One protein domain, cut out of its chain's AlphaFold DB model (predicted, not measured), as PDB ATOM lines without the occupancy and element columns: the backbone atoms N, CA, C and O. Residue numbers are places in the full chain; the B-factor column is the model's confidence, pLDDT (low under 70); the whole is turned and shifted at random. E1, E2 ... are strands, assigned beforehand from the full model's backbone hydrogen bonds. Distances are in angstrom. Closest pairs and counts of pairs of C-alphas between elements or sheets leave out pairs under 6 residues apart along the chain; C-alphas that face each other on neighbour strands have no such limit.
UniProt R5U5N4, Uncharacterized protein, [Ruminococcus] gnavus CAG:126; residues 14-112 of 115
ATOM      1  N   VAL A  14      42.795  21.090   3.577       92.06
ATOM      2  CA  VAL A  14      42.225  22.342   4.079       92.06
ATOM      3  C   VAL A  14      42.422  22.430   5.583       92.06
ATOM      4  O   VAL A  14      42.437  21.410   6.268       92.06
ATOM      5  N   ALA A  15      42.556  23.652   6.080       92.69
ATOM      6  CA  ALA A  15      42.477  23.965   7.495       92.69
ATOM      7  C   ALA A  15      41.269  24.870   7.726       92.69
ATOM      8  O   ALA A  15      41.002  25.776   6.928       92.69
ATOM      9  N   ALA A  16      40.542  24.602   8.803       91.56
ATOM     10  CA  ALA A  16      39.396  25.385   9.224       91.56
ATOM     11  C   ALA A  16      39.619  25.865  10.658       91.56
ATOM     12  O   ALA A  16      39.962  25.066  11.528       91.56
ATOM     13  N   PHE A  17      39.414  27.156  10.881       91.19
ATOM     14  CA  PHE A  17      39.463  27.793  12.190       91.19
ATOM     15  C   PHE A  17      38.041  28.129  12.621       91.19
ATOM     16  O   PHE A  17      37.211  28.512  11.792       91.19
ATOM     17  N   TYR A  18      37.762  27.956  13.906       88.88
ATOM     18  CA  TYR A  18      36.477  28.253  14.521       88.88
ATOM     19  C   TYR A  18      36.718  28.970  15.845       88.88
ATOM     20  O   TYR A  18      37.731  28.736  16.505       88.88
ATOM     21  N   ASP A  19      35.772  29.817  16.228       86.88
ATOM     22  CA  ASP A  19      35.798  30.503  17.510       86.88
ATOM     23  C   ASP A  19      35.431  29.525  18.637       86.88
ATOM     24  O   ASP A  19      34.361  28.907  18.633       86.88
ATOM     25  N   THR A  20      36.346  29.367  19.593       84.31
ATOM     26  CA  THR A  20      36.182  28.476  20.750       84.31
ATOM     27  C   THR A  20      35.300  29.073  21.848       84.31
ATOM     28  O   THR A  20      34.857  28.340  22.731       84.31
ATOM     29  N   SER A  21      35.011  30.377  21.790       85.44
ATOM     30  CA  SER A  21      34.130  31.077  22.727       85.44
ATOM     31  C   SER A  21      32.641  30.908  22.397       85.44
ATOM     32  O   SER A  21      31.784  31.126  23.259       85.44
ATOM     33  N   LEU A  22      32.310  30.476  21.173       84.31
ATOM     34  CA  LEU A  22      30.928  30.266  20.746       84.31
ATOM     35  C   LEU A  22      30.382  28.912  21.233       84.31
ATOM     36  O   LEU A  22      31.061  27.887  21.134       84.31
ATOM     37  N   PRO A  23      29.120  28.856  21.701       77.62
ATOM     38  CA  PRO A  23      28.511  27.603  22.126       77.62
ATOM     39  C   PRO A  23      28.308  26.658  20.933       77.62
ATOM     40  O   PRO A  23      27.704  27.026  19.923       77.62
ATOM     41  N   VAL A  24      28.757  25.409  21.074       79.50
ATOM     42  CA  VAL A  24      28.543  24.343  20.083       79.50
ATOM     43  C   VAL A  24      27.429  23.409  20.570       79.50
ATOM     44  O   VAL A  24      27.505  22.915  21.698       79.50
ATOM     45  N   PRO A  25      26.394  23.129  19.753       73.19
ATOM     46  CA  PRO A  25      25.351  22.175  20.117       73.19
ATOM     47  C   PRO A  25      25.931  20.782  20.399       73.19
ATOM     48  O   PRO A  25      26.592  20.196  19.544       73.19
ATOM     49  N   ALA A  26      25.623  20.214  21.567       72.94
ATOM     50  CA  ALA A  26      26.086  18.885  21.989       72.94
ATOM     51  C   ALA A  26      25.300  17.717  21.345       72.94
ATOM     52  O   ALA A  26      25.145  16.656  21.947       72.94
ATOM     53  N   ILE A  27      24.768  17.908  20.133       77.31
ATOM     54  CA  ILE A  27      24.118  16.845  19.352       77.31
ATOM     55  C   ILE A  27      25.168  16.126  18.501       77.31
ATOM     56  O   ILE A  27      26.067  16.768  17.967       77.31
ATOM     57  N   TYR A  28      25.077  14.799  18.377       69.31
ATOM     58  CA  TYR A  28      26.047  14.020  17.604       69.31
ATOM     59  C   TYR A  28      25.601  13.859  16.140       69.31
ATOM     60  O   TYR A  28      24.467  13.431  15.906       69.31
ATOM     61  N   PRO A  29      26.479  14.119  15.155       80.31
ATOM     62  CA  PRO A  29      27.828  14.668  15.303       80.31
ATOM     63  C   PRO A  29      27.820  16.187  15.585       80.31
ATOM     64  O   PRO A  29      26.969  16.896  15.038       80.31
ATOM     65  N   PRO A  30      28.771  16.699  16.395       75.50
ATOM     66  CA  PRO A  30      28.882  18.127  16.680       75.50
ATOM     67  C   PRO A  30      29.138  18.916  15.392       75.50
ATOM     68  O   PRO A  30      29.931  18.510  14.540       75.50
ATOM     69  N   GLN A  31      28.462  20.056  15.251       81.25
ATOM     70  CA  GLN A  31      28.593  20.938  14.092       81.25
ATOM     71  C   GLN A  31      29.360  22.200  14.491       81.25
ATOM     72  O   GLN A  31      28.827  23.056  15.194       81.25
ATOM     73  N   TYR A  32      30.605  22.321  14.028       83.50
ATOM     74  CA  TYR A  32      31.427  23.514  14.233       83.50
ATOM     75  C   TYR A  32      31.226  24.500  13.086       83.50
ATOM     76  O   TYR A  32      31.308  24.136  11.909       83.50
ATOM     77  N   ARG A  33      30.999  25.769  13.421       85.06
ATOM     78  CA  ARG A  33      30.956  26.843  12.431       85.06
ATOM     79  C   ARG A  33      32.379  27.313  12.155       85.06
ATOM     80  O   ARG A  33      32.966  28.012  12.971       85.06
ATOM     81  N   ALA A  34      32.918  26.946  10.995       86.19
ATOM     82  CA  ALA A  34      34.195  27.484  10.547       86.19
ATOM     83  C   ALA A  34      34.060  28.981  10.236       86.19
ATOM     84  O   ALA A  34      33.204  29.392   9.446       86.19
ATOM     85  N   GLU A  35      34.924  29.787  10.835       87.50
ATOM     86  CA  GLU A  35      35.023  31.217  10.578       87.50
ATOM     87  C   GLU A  35      36.012  31.502   9.452       87.50
ATOM     88  O   GLU A  35      35.726  32.304   8.561       87.50
ATOM     89  N   ILE A  36      37.127  30.773   9.416       89.19
ATOM     90  CA  ILE A  36      38.135  30.875   8.363       89.19
ATOM     91  C   ILE A  36      38.384  29.485   7.794       89.19
ATOM     92  O   ILE A  36      38.622  28.533   8.532       89.19
ATOM     93  N   VAL A  37      38.359  29.370   6.467       90.12
ATOM     94  CA  VAL A  37      38.775  28.157   5.757       90.12
ATOM     95  C   VAL A  37      39.870  28.519   4.767       90.12
ATOM     96  O   VAL A  37      39.739  29.491   4.016       90.12
ATOM     97  N   THR A  38      40.939  27.729   4.762       91.06
ATOM     98  CA  THR A  38      42.072  27.901   3.856       91.06
ATOM     99  C   THR A  38      42.594  26.576   3.308       91.06
ATOM    100  O   THR A  38      42.369  25.511   3.879       91.06
ATOM    101  N   VAL A  39      43.298  26.651   2.181       91.62
ATOM    102  CA  VAL A  39      43.940  25.526   1.503       91.62
ATOM    103  C   VAL A  39      45.414  25.450   1.892       91.62
ATOM    104  O   VAL A  39      46.132  26.445   1.853       91.62
ATOM    105  N   LEU A  40      45.882  24.237   2.175       92.38
ATOM    106  CA  LEU A  40      47.289  23.926   2.411       92.38
ATOM    107  C   LEU A  40      47.906  23.259   1.179       92.38
ATOM    108  O   LEU A  40      47.275  22.409   0.544       92.38
ATOM    109  N   ARG A  41      49.148  23.623   0.840       90.19
ATOM    110  CA  ARG A  41      49.896  23.032  -0.283       90.19
ATOM    111  C   ARG A  41      51.132  22.289   0.221       90.19
ATOM    112  O   ARG A  41      51.878  22.812   1.039       90.19
ATOM    113  N   GLY A  42      51.377  21.088  -0.306       89.81
ATOM    114  CA  GLY A  42      52.506  20.252   0.123       89.81
ATOM    115  C   GLY A  42      52.460  19.967   1.627       89.81
ATOM    116  O   GLY A  42      51.399  19.635   2.155       89.81
ATOM    117  N   GLU A  43      53.594  20.163   2.300       91.62
ATOM    118  CA  GLU A  43      53.752  20.017   3.756       91.62
ATOM    119  C   GLU A  43      53.552  21.332   4.524       91.62
ATOM    120  O   GLU A  43      54.134  21.548   5.584       91.62
ATOM    121  N   GLN A  44      52.755  22.252   3.976       94.56
ATOM    122  CA  GLN A  44      52.415  23.477   4.685       94.56
ATOM    123  C   GLN A  44      51.542  23.192   5.905       94.56
ATOM    124  O   GLN A  44      50.539  22.481   5.833       94.56
ATOM    125  N   ASN A  45      51.903  23.858   6.989       95.12
ATOM    126  CA  ASN A  45      51.091  24.090   8.162       95.12
ATOM    127  C   ASN A  45      50.580  25.532   8.134       95.12
ATOM    128  O   ASN A  45      51.156  26.409   7.478       95.12
ATOM    129  N   VAL A  46      49.483  25.770   8.846       96.00
ATOM    130  CA  VAL A  46      48.918  27.105   9.011       96.00
ATOM    131  C   VAL A  46      48.562  27.349  10.466       96.00
ATOM    132  O   VAL A  46      48.097  26.445  11.155       96.00
ATOM    133  N   MET A  47      48.786  28.576  10.917       95.56
ATOM    134  CA  MET A  47      48.498  29.021  12.271       95.56
ATOM    135  C   MET A  47      47.802  30.373  12.223       95.56
ATOM    136  O   MET A  47      48.238  31.255  11.488       95.56
ATOM    137  N   LEU A  48      46.734  30.508  13.001       95.00
ATOM    138  CA  LEU A  48      46.056  31.767  13.274       95.00
ATOM    139  C   LEU A  48      46.357  32.129  14.725       95.00
ATOM    140  O   LEU A  48      46.049  31.329  15.607       95.00
ATOM    141  N   ASN A  49      47.013  33.263  14.956       95.38
ATOM    142  CA  ASN A  49      47.270  33.762  16.305       95.38
ATOM    143  C   ASN A  49      47.578  35.266  16.276       95.38
ATOM    144  O   ASN A  49      47.936  35.812  15.227       95.38
ATOM    145  N   PHE A  50      47.486  35.916  17.430       95.38
ATOM    146  CA  PHE A  50      48.032  37.242  17.657       95.38
ATOM    147  C   PHE A  50      49.553  37.169  17.820       95.38
ATOM    148  O   PHE A  50      50.072  36.335  18.565       95.38
ATOM    149  N   PHE A  51      50.270  38.039  17.107       96.94
ATOM    150  CA  PHE A  51      51.724  38.144  17.176       96.94
ATOM    151  C   PHE A  51      52.131  39.515  17.710       96.94
ATOM    152  O   PHE A  51      51.723  40.549  17.174       96.94
ATOM    153  N   ASP A  52      52.974  39.511  18.741       96.62
ATOM    154  CA  ASP A  52      53.450  40.713  19.423       96.62
ATOM    155  C   ASP A  52      54.448  41.540  18.578       96.62
ATOM    156  O   ASP A  52      54.695  41.293  17.389       96.62
ATOM    157  N   GLU A  53      55.066  42.550  19.196       96.06
ATOM    158  CA  GLU A  53      56.063  43.404  18.548       96.06
ATOM    159  C   GLU A  53      57.308  42.627  18.080       96.06
ATOM    160  O   GLU A  53      57.953  42.993  17.092       96.06
ATOM    161  N   ASN A  54      57.626  41.525  18.757       96.31
ATOM    162  CA  ASN A  54      58.747  40.644  18.448       96.31
ATOM    163  C   ASN A  54      58.363  39.500  17.499       96.31
ATOM    164  O   ASN A  54      59.210  38.643  17.213       96.31
ATOM    165  N   LEU A  55      57.125  39.508  16.991       96.94
ATOM    166  CA  LEU A  55      56.527  38.456  16.174       96.94
ATOM    167  C   LEU A  55      56.541  37.093  16.871       96.94
ATOM    168  O   LEU A  55      56.798  36.059  16.244       96.94
ATOM    169  N   VAL A  56      56.284  37.099  18.172       97.75
ATOM    170  CA  VAL A  56      56.038  35.915  18.989       97.75
ATOM    171  C   VAL A  56      54.531  35.767  19.153       97.75
ATOM    172  O   VAL A  56      53.836  36.739  19.444       97.75
ATOM    173  N   ALA A  57      54.030  34.559  18.913       96.75
ATOM    174  CA  ALA A  57      52.633  34.224  19.136       96.75
ATOM    175  C   ALA A  57      52.268  34.388  20.621       96.75
ATOM    176  O   ALA A  57      53.088  34.076  21.485       96.75
ATOM    177  N   GLU A  58      51.042  34.821  20.915       95.62
ATOM    178  CA  GLU A  58      50.567  35.087  22.283       95.62
ATOM    179  C   GLU A  58      50.757  33.895  23.245       95.62
ATOM    180  O   GLU A  58      51.092  34.063  24.417       95.62
ATOM    181  N   ASP A  59      50.627  32.672  22.735       94.06
ATOM    182  CA  ASP A  59      50.786  31.419  23.482       94.06
ATOM    183  C   ASP A  59      52.234  30.886  23.519       94.06
ATOM    184  O   ASP A  59      52.478  29.777  23.996       94.06
ATOM    185  N   ASN A  60      53.209  31.651  23.013       94.56
ATOM    186  CA  ASN A  60      54.611  31.254  22.826       94.56
ATOM    187  C   ASN A  60      54.819  30.003  21.951       94.56
ATOM    188  O   ASN A  60      55.893  29.392  21.987       94.56
ATOM    189  N   SER A  61      53.836  29.606  21.141       95.69
ATOM    190  CA  SER A  61      53.947  28.392  20.320       95.69
ATOM    191  C   SER A  61      54.813  28.576  19.069       95.69
ATOM    192  O   SER A  61      55.358  27.601  18.548       95.69
ATOM    193  N   LEU A  62      54.977  29.816  18.592       97.00
ATOM    194  CA  LEU A  62      55.732  30.116  17.380       97.00
ATOM    195  C   LEU A  62      56.315  31.531  17.396       97.00
ATOM    196  O   LEU A  62      55.655  32.489  17.786       97.00
ATOM    197  N   ARG A  63      57.536  31.675  16.880       97.56
ATOM    198  CA  ARG A  63      58.155  32.965  16.564       97.56
ATOM    199  C   ARG A  63      58.451  33.079  15.071       97.56
ATOM    200  O   ARG A  63      59.003  32.157  14.467       97.56
ATOM    201  N   LEU A  64      58.125  34.221  14.472       97.19
ATOM    202  CA  LEU A  64      58.329  34.455  13.042       97.19
ATOM    203  C   LEU A  64      59.638  35.197  12.774       97.19
ATOM    204  O   LEU A  64      59.905  36.257  13.335       97.19
ATOM    205  N   ASN A  65      60.408  34.678  11.823       95.69
ATOM    206  CA  ASN A  65      61.552  35.350  11.224       95.69
ATOM    207  C   ASN A  65      61.177  35.777   9.804       95.69
ATOM    208  O   ASN A  65      61.237  34.978   8.870       95.69
ATOM    209  N   LEU A  66      60.755  37.029   9.627       94.44
ATOM    210  CA  LEU A  66      60.357  37.525   8.307       94.44
ATOM    211  C   LEU A  66      61.571  37.643   7.384       94.44
ATOM    212  O   LEU A  66      62.591  38.233   7.738       94.44
ATOM    213  N   SER A  67      61.432  37.103   6.177       92.50
ATOM    214  CA  SER A  67      62.422  37.215   5.110       92.50
ATOM    215  C   SER A  67      61.899  38.151   4.013       92.50
ATOM    216  O   SER A  67      60.684  38.244   3.839       92.50
ATOM    217  N   PRO A  68      62.762  38.804   3.208       89.00
ATOM    218  CA  PRO A  68      62.318  39.610   2.065       89.00
ATOM    219  C   PRO A  68      61.446  38.855   1.048       89.00
ATOM    220  O   PRO A  68      60.730  39.480   0.270       89.00
ATOM    221  N   VAL A  69      61.505  37.520   1.043       90.94
ATOM    222  CA  VAL A  69      60.686  36.658   0.175       90.94
ATOM    223  C   VAL A  69      59.356  36.236   0.806       90.94
ATOM    224  O   VAL A  69      58.528  35.639   0.121       90.94
ATOM    225  N   THR A  70      59.132  36.520   2.092       93.94
ATOM    226  CA  THR A  70      57.857  36.233   2.752       93.94
ATOM    227  C   THR A  70      56.764  37.077   2.103       93.94
ATOM    228  O   THR A  70      56.827  38.307   2.098       93.94
ATOM    229  N   ASN A  71      55.735  36.423   1.564       94.06
ATOM    230  CA  ASN A  71      54.622  37.130   0.946       94.06
ATOM    231  C   ASN A  71      53.622  37.583   2.018       94.06
ATOM    232  O   ASN A  71      52.882  36.756   2.557       94.06
ATOM    233  N   ILE A  72      53.610  38.880   2.326       95.19
ATOM    234  CA  ILE A  72      52.704  39.480   3.312       95.19
ATOM    235  C   ILE A  72      51.560  40.175   2.575       95.19
ATOM    236  O   ILE A  72      51.771  41.047   1.724       95.19
ATOM    237  N   MET A  73      50.333  39.769   2.886       94.19
ATOM    238  CA  MET A  73      49.131  40.240   2.205       94.19
ATOM    239  C   MET A  73      48.022  40.541   3.207       94.19
ATOM    240  O   MET A  73      48.014  40.013   4.314       94.19
ATOM    241  N   THR A  74      47.059  41.358   2.808       91.56
ATOM    242  CA  THR A  74      45.799  41.492   3.539       91.56
ATOM    243  C   THR A  74      44.870  40.329   3.208       91.56
ATOM    244  O   THR A  74      45.051  39.609   2.221       91.56
ATOM    245  N   GLN A  75      43.824  40.185   4.012       87.69
ATOM    246  CA  GLN A  75      42.695  39.283   3.784       87.69
ATOM    247  C   GLN A  75      42.152  39.289   2.340       87.69
ATOM    248  O   GLN A  75      41.834  38.234   1.791       87.69
ATOM    249  N   ASN A  76      42.113  40.461   1.698       85.06
ATOM    250  CA  ASN A  76      41.607  40.639   0.332       85.06
ATOM    251  C   ASN A  76      42.645  40.320  -0.760       85.06
ATOM    252  O   ASN A  76      42.408  40.583  -1.938       85.06
ATOM    253  N   GLY A  77      43.811  39.787  -0.390       87.06
ATOM    254  CA  GLY A  77      44.884  39.470  -1.330       87.06
ATOM    255  C   GLY A  77      45.616  40.700  -1.868       87.06
ATOM    256  O   GLY A  77      46.293  40.603  -2.890       87.06
ATOM    257  N   GLN A  78      45.508  41.855  -1.207       89.44
ATOM    258  CA  GLN A  78      46.334  43.017  -1.536       89.44
ATOM    259  C   GLN A  78      47.687  42.897  -0.841       89.44
ATOM    260  O   GLN A  78      47.782  42.362   0.263       89.44
ATOM    261  N   ARG A  79      48.748  43.397  -1.478       90.88
ATOM    262  CA  ARG A  79      50.079  43.416  -0.866       90.88
ATOM    263  C   ARG A  79      50.060  44.313   0.371       90.88
ATOM    264  O   ARG A  79      49.632  45.460   0.286       90.88
ATOM    265  N   PHE A  80      50.563  43.801   1.487       92.06
ATOM    266  CA  PHE A  80      50.704  44.567   2.717       92.06
ATOM    267  C   PHE A  80      52.132  45.107   2.814       92.06
ATOM    268  O   PHE A  80      53.096  44.347   2.738       92.06
ATOM    269  N   THR A  81      52.276  46.428   2.915       88.94
ATOM    270  CA  THR A  81      53.581  47.117   2.932       88.94
ATOM    271  C   THR A  81      53.984  47.613   4.318       88.94
ATOM    272  O   THR A  81      55.123  48.039   4.502       88.94
ATOM    273  N   CYS A  82      53.071  47.566   5.286       90.56
ATOM    274  CA  CYS A  82      53.330  47.943   6.668       90.56
ATOM    275  C   CYS A  82      53.963  46.780   7.454       90.56
ATOM    276  O   CYS A  82      54.088  45.656   6.966       90.56
ATOM    277  N   SER A  83      54.374  47.059   8.690       91.62
ATOM    278  CA  SER A  83      54.892  46.035   9.599       91.62
ATOM    279  C   SER A  83      53.743  45.168  10.137       91.62
ATOM    280  O   SER A  83      52.799  45.737  10.681       91.62
ATOM    281  N   PRO A  84      53.800  43.825  10.039       93.38
ATOM    282  CA  PRO A  84      52.755  42.925  10.540       93.38
ATOM    283  C   PRO A  84      52.919  42.629  12.047       93.38
ATOM    284  O   PRO A  84      52.746  41.497  12.479       93.38
ATOM    285  N   ARG A  85      53.361  43.610  12.837       94.88
ATOM    286  CA  ARG A  85      53.604  43.473  14.286       94.88
ATOM    287  C   ARG A  85      52.377  43.916  15.071       94.88
ATOM    288  O   ARG A  85      51.720  44.853  14.629       94.88
ATOM    289  N   ASN A  86      52.156  43.331  16.252       94.94
ATOM    290  CA  ASN A  86      50.986  43.606  17.100       94.94
ATOM    291  C   ASN A  86      49.672  43.426  16.328       94.94
ATOM    292  O   ASN A  86      48.809  44.302  16.330       94.94
ATOM    293  N   MET A  87      49.570  42.323  15.592       95.06
ATOM    294  CA  MET A  87      48.436  42.023  14.722       95.06
ATOM    295  C   MET A  87      48.098  40.541  14.805       95.06
ATOM    296  O   MET A  87      48.969  39.700  15.044       95.06
ATOM    297  N   GLU A  88      46.840  40.218  14.537       94.81
ATOM    298  CA  GLU A  88      46.434  38.845  14.289       94.81
ATOM    299  C   GLU A  88      46.871  38.423  12.882       94.81
ATOM    300  O   GLU A  88      46.609  39.097  11.880       94.81
ATOM    301  N   LEU A  89      47.590  37.306  12.795       95.75
ATOM    302  CA  LEU A  89      48.180  36.826  11.554       95.75
ATOM    303  C   LEU A  89      47.762  35.386  11.284       95.75
ATOM    304  O   LEU A  89      47.843  34.516  12.149       95.75
ATOM    305  N   LEU A  90      47.428  35.120  10.023       95.75
ATOM    306  CA  LEU A  90      47.330  33.771   9.486       95.75
ATOM    307  C   LEU A  90      48.613  33.432   8.725       95.75
ATOM    308  O   LEU A  90      48.875  33.932   7.626       95.75
ATOM    309  N   VAL A  91      49.422  32.578   9.333       96.81
ATOM    310  CA  VAL A  91      50.799  32.291   8.942       96.81
ATOM    311  C   VAL A  91      50.890  30.917   8.299       96.81
ATOM    312  O   VAL A  91      50.501  29.926   8.907       96.81
ATOM    313  N   TYR A  92      51.467  30.845   7.099       96.44
ATOM    314  CA  TYR A  92      51.759  29.601   6.385       96.44
ATOM    315  C   TYR A  92      53.254  29.318   6.440       96.44
ATOM    316  O   TYR A  92      54.076  30.119   5.974       96.44
ATOM    317  N   TYR A  93      53.606  28.155   6.968       96.19
ATOM    318  CA  TYR A  93      54.986  27.718   7.145       96.19
ATOM    319  C   TYR A  93      55.103  26.213   6.914       96.19
ATOM    320  O   TYR A  93      54.103  25.516   6.806       96.19
ATOM    321  N   THR A  94      56.322  25.702   6.805       95.75
ATOM    322  CA  THR A  94      56.582  24.271   6.578       95.75
ATOM    323  C   THR A  94      57.335  23.687   7.757       95.75
ATOM    324  O   THR A  94      56.797  22.866   8.494       95.75
ATOM    325  N   ASN A  95      58.543  24.193   7.988       93.62
ATOM    326  CA  ASN A  95      59.445  23.697   9.018       93.62
ATOM    327  C   ASN A  95      59.666  24.753  10.106       93.62
ATOM    328  O   ASN A  95      59.662  25.957   9.836       93.62
ATOM    329  N   THR A  96      59.905  24.291  11.326       95.56
ATOM    330  CA  THR A  96      60.267  25.110  12.487       95.56
ATOM    331  C   THR A  96      61.624  24.663  13.032       95.56
ATOM    332  O   THR A  96      62.080  23.545  12.780       95.56
ATOM    333  N   THR A  97      62.307  25.544  13.756       94.81
ATOM    334  CA  THR A  97      63.498  25.197  14.538       94.81
ATOM    335  C   THR A  97      63.105  24.505  15.844       94.81
ATOM    336  O   THR A  97      62.011  24.702  16.363       94.81
ATOM    337  N   PHE A  98      64.039  23.756  16.435       93.00
ATOM    338  CA  PHE A  98      63.877  23.122  17.753       93.00
ATOM    339  C   PHE A  98      64.177  24.065  18.937       93.00
ATOM    340  O   PHE A  98      64.525  23.612  20.025       93.00
ATOM    341  N   SER A  99      64.108  25.382  18.731       92.25
ATOM    342  CA  SER A  99      64.282  26.373  19.800       92.25
ATOM    343  C   SER A  99      63.008  26.517  20.637       92.25
ATOM    344  O   SER A  99      61.946  26.046  20.243       92.25
ATOM    345  N   ILE A 100      63.109  27.204  21.778       89.94
ATOM    346  CA  ILE A 100      61.958  27.581  22.607       89.94
ATOM    347  C   ILE A 100      61.921  29.120  22.686       89.94
ATOM    348  O   ILE A 100      62.840  29.699  23.268       89.94
ATOM    349  N   PRO A 101      60.918  29.793  22.090       92.94
ATOM    350  CA  PRO A 101      59.880  29.220  21.230       92.94
ATOM    351  C   PRO A 101      60.447  28.693  19.890       92.94
ATOM    352  O   PRO A 101      61.520  29.139  19.450       92.94
ATOM    353  N   PRO A 102      59.749  27.758  19.217       96.38
ATOM    354  CA  PRO A 102      60.090  27.337  17.860       96.38
ATOM    355  C   PRO A 102      60.067  28.535  16.915       96.38
ATOM    356  O   PRO A 102      59.170  29.374  16.987       96.38
ATOM    357  N   MET A 103      61.038  28.632  16.011       96.75
ATOM    358  CA  MET A 103      61.127  29.729  15.045       96.75
ATOM    359  C   MET A 103      60.867  29.225  13.629       96.75
ATOM    360  O   MET A 103      61.285  28.125  13.268       96.75
ATOM    361  N   THR A 104      60.224  30.034  12.791       96.44
ATOM    362  CA  THR A 104      60.050  29.719  11.366       96.44
ATOM    363  C   THR A 104      60.184  30.944  10.477       96.44
ATOM    364  O   THR A 104      59.892  32.065  10.893       96.44
ATOM    365  N   THR A 105      60.595  30.717   9.231       96.75
ATOM    366  CA  THR A 105      60.521  31.711   8.160       96.75
ATOM    367  C   THR A 105      59.279  31.415   7.325       96.75
ATOM    368  O   THR A 105      59.295  30.473   6.526       96.75
ATOM    369  N   PRO A 106      58.183  32.173   7.500       96.75
ATOM    370  CA  PRO A 106      56.936  31.863   6.826       96.75
ATOM    371  C   PRO A 106      57.028  32.132   5.323       96.75
ATOM    372  O   PRO A 106      57.674  33.079   4.864       96.75
ATOM    373  N   GLN A 107      56.329  31.304   4.551       95.31
ATOM    374  CA  GLN A 107      56.203  31.467   3.102       95.31
ATOM    375  C   GLN A 107      55.166  32.540   2.766       95.31
ATOM    376  O   GLN A 107      55.337  33.320   1.828       95.31
ATOM    377  N   LYS A 108      54.085  32.579   3.550       94.88
ATOM    378  CA  LYS A 108      52.989  33.526   3.386       94.88
ATOM    379  C   LYS A 108      52.462  33.952   4.747       94.88
ATOM    380  O   LYS A 108      52.308  33.121   5.637       94.88
ATOM    381  N   VAL A 109      52.148  35.232   4.876       96.12
ATOM    382  CA  VAL A 109      51.482  35.810   6.041       96.12
ATOM    383  C   VAL A 109      50.284  36.596   5.540       96.12
ATOM    384  O   VAL A 109      50.402  37.398   4.612       96.12
ATOM    385  N   ILE A 110      49.123  36.346   6.130       95.25
ATOM    386  CA  ILE A 110      47.921  37.130   5.880       95.25
ATOM    387  C   ILE A 110      47.617  37.905   7.149       95.25
ATOM    388  O   ILE A 110      47.388  37.304   8.193       95.25
ATOM    389  N   VAL A 111      47.640  39.227   7.043       94.81
ATOM    390  CA  VAL A 111      47.256  40.120   8.134       94.81
ATOM    391  C   VAL A 111      45.744  40.074   8.259       94.81
ATOM    392  O   VAL A 111      45.038  40.393   7.295       94.81
ATOM    393  N   MET A 112      45.268  39.653   9.426       91.50
ATOM    394  CA  MET A 112      43.874  39.783   9.807       91.50
ATOM    395  C   MET A 112      43.687  41.197  10.346       91.50
ATOM    396  O   MET A 112      44.371  41.614  11.275       91.50
TER     397      MET A 112
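What this domain is: This is residues 14 to 112 of the 115 residues of an uncharacterized protein of [Ruminococcus] gnavus CAG:126 (UniProt R5U5N4). What is the shape? There is little regular structure: the core is a strongly twisted four-stranded sheet, E3 E5 E6 E4, whose strands are joined by long loops, and near its edge strand E3 the hairpin E1 E2 extends away into a loop whose residues 25 to 31 stick out. What is printed? The 99 residues hold no named helix and six strands, E1 to E6, with 32 residues, all strand. The mixed sheet runs E3, E5, E6, E4. The whole is only just compact, close to loose, with radius of gyration of the C-alphas 14.7 A and spans 47 by 33 by 28 A.

How they stand to each other: How is the large sheet paired? E3, residues 45 to 51, is antiparallel to E5, residues 87 to 93; N 47 and O 91, 3.0 A apart, are within hydrogen-bond range. E5 and E6, residues 108 to 112, form a hairpin, with N 90 and O 110 2.8 A apart. E6 is parallel to E4, residues 71 to 74, with N 109 and O 71 2.9 A apart. What of the rest? E1, residues 14 to 17, and E2, residues 36 to 40, form a hairpin, with N 15 and O 38 2.9 A apart.

Where its parts are: Which strands are longest? From first to last C-alpha, E5 spans 17.5 A and E3 16.7 A. Where are the ends? C-alpha 14 is at (42.225, 22.342, 4.079) and C-alpha 112 at (43.874, 39.783, 9.807).

The domain as a whole: Is it continuous? The printed part has no cut; the link E2 to E3 is tight, the other four long. Where is confidence low? Residue 28 is under 70.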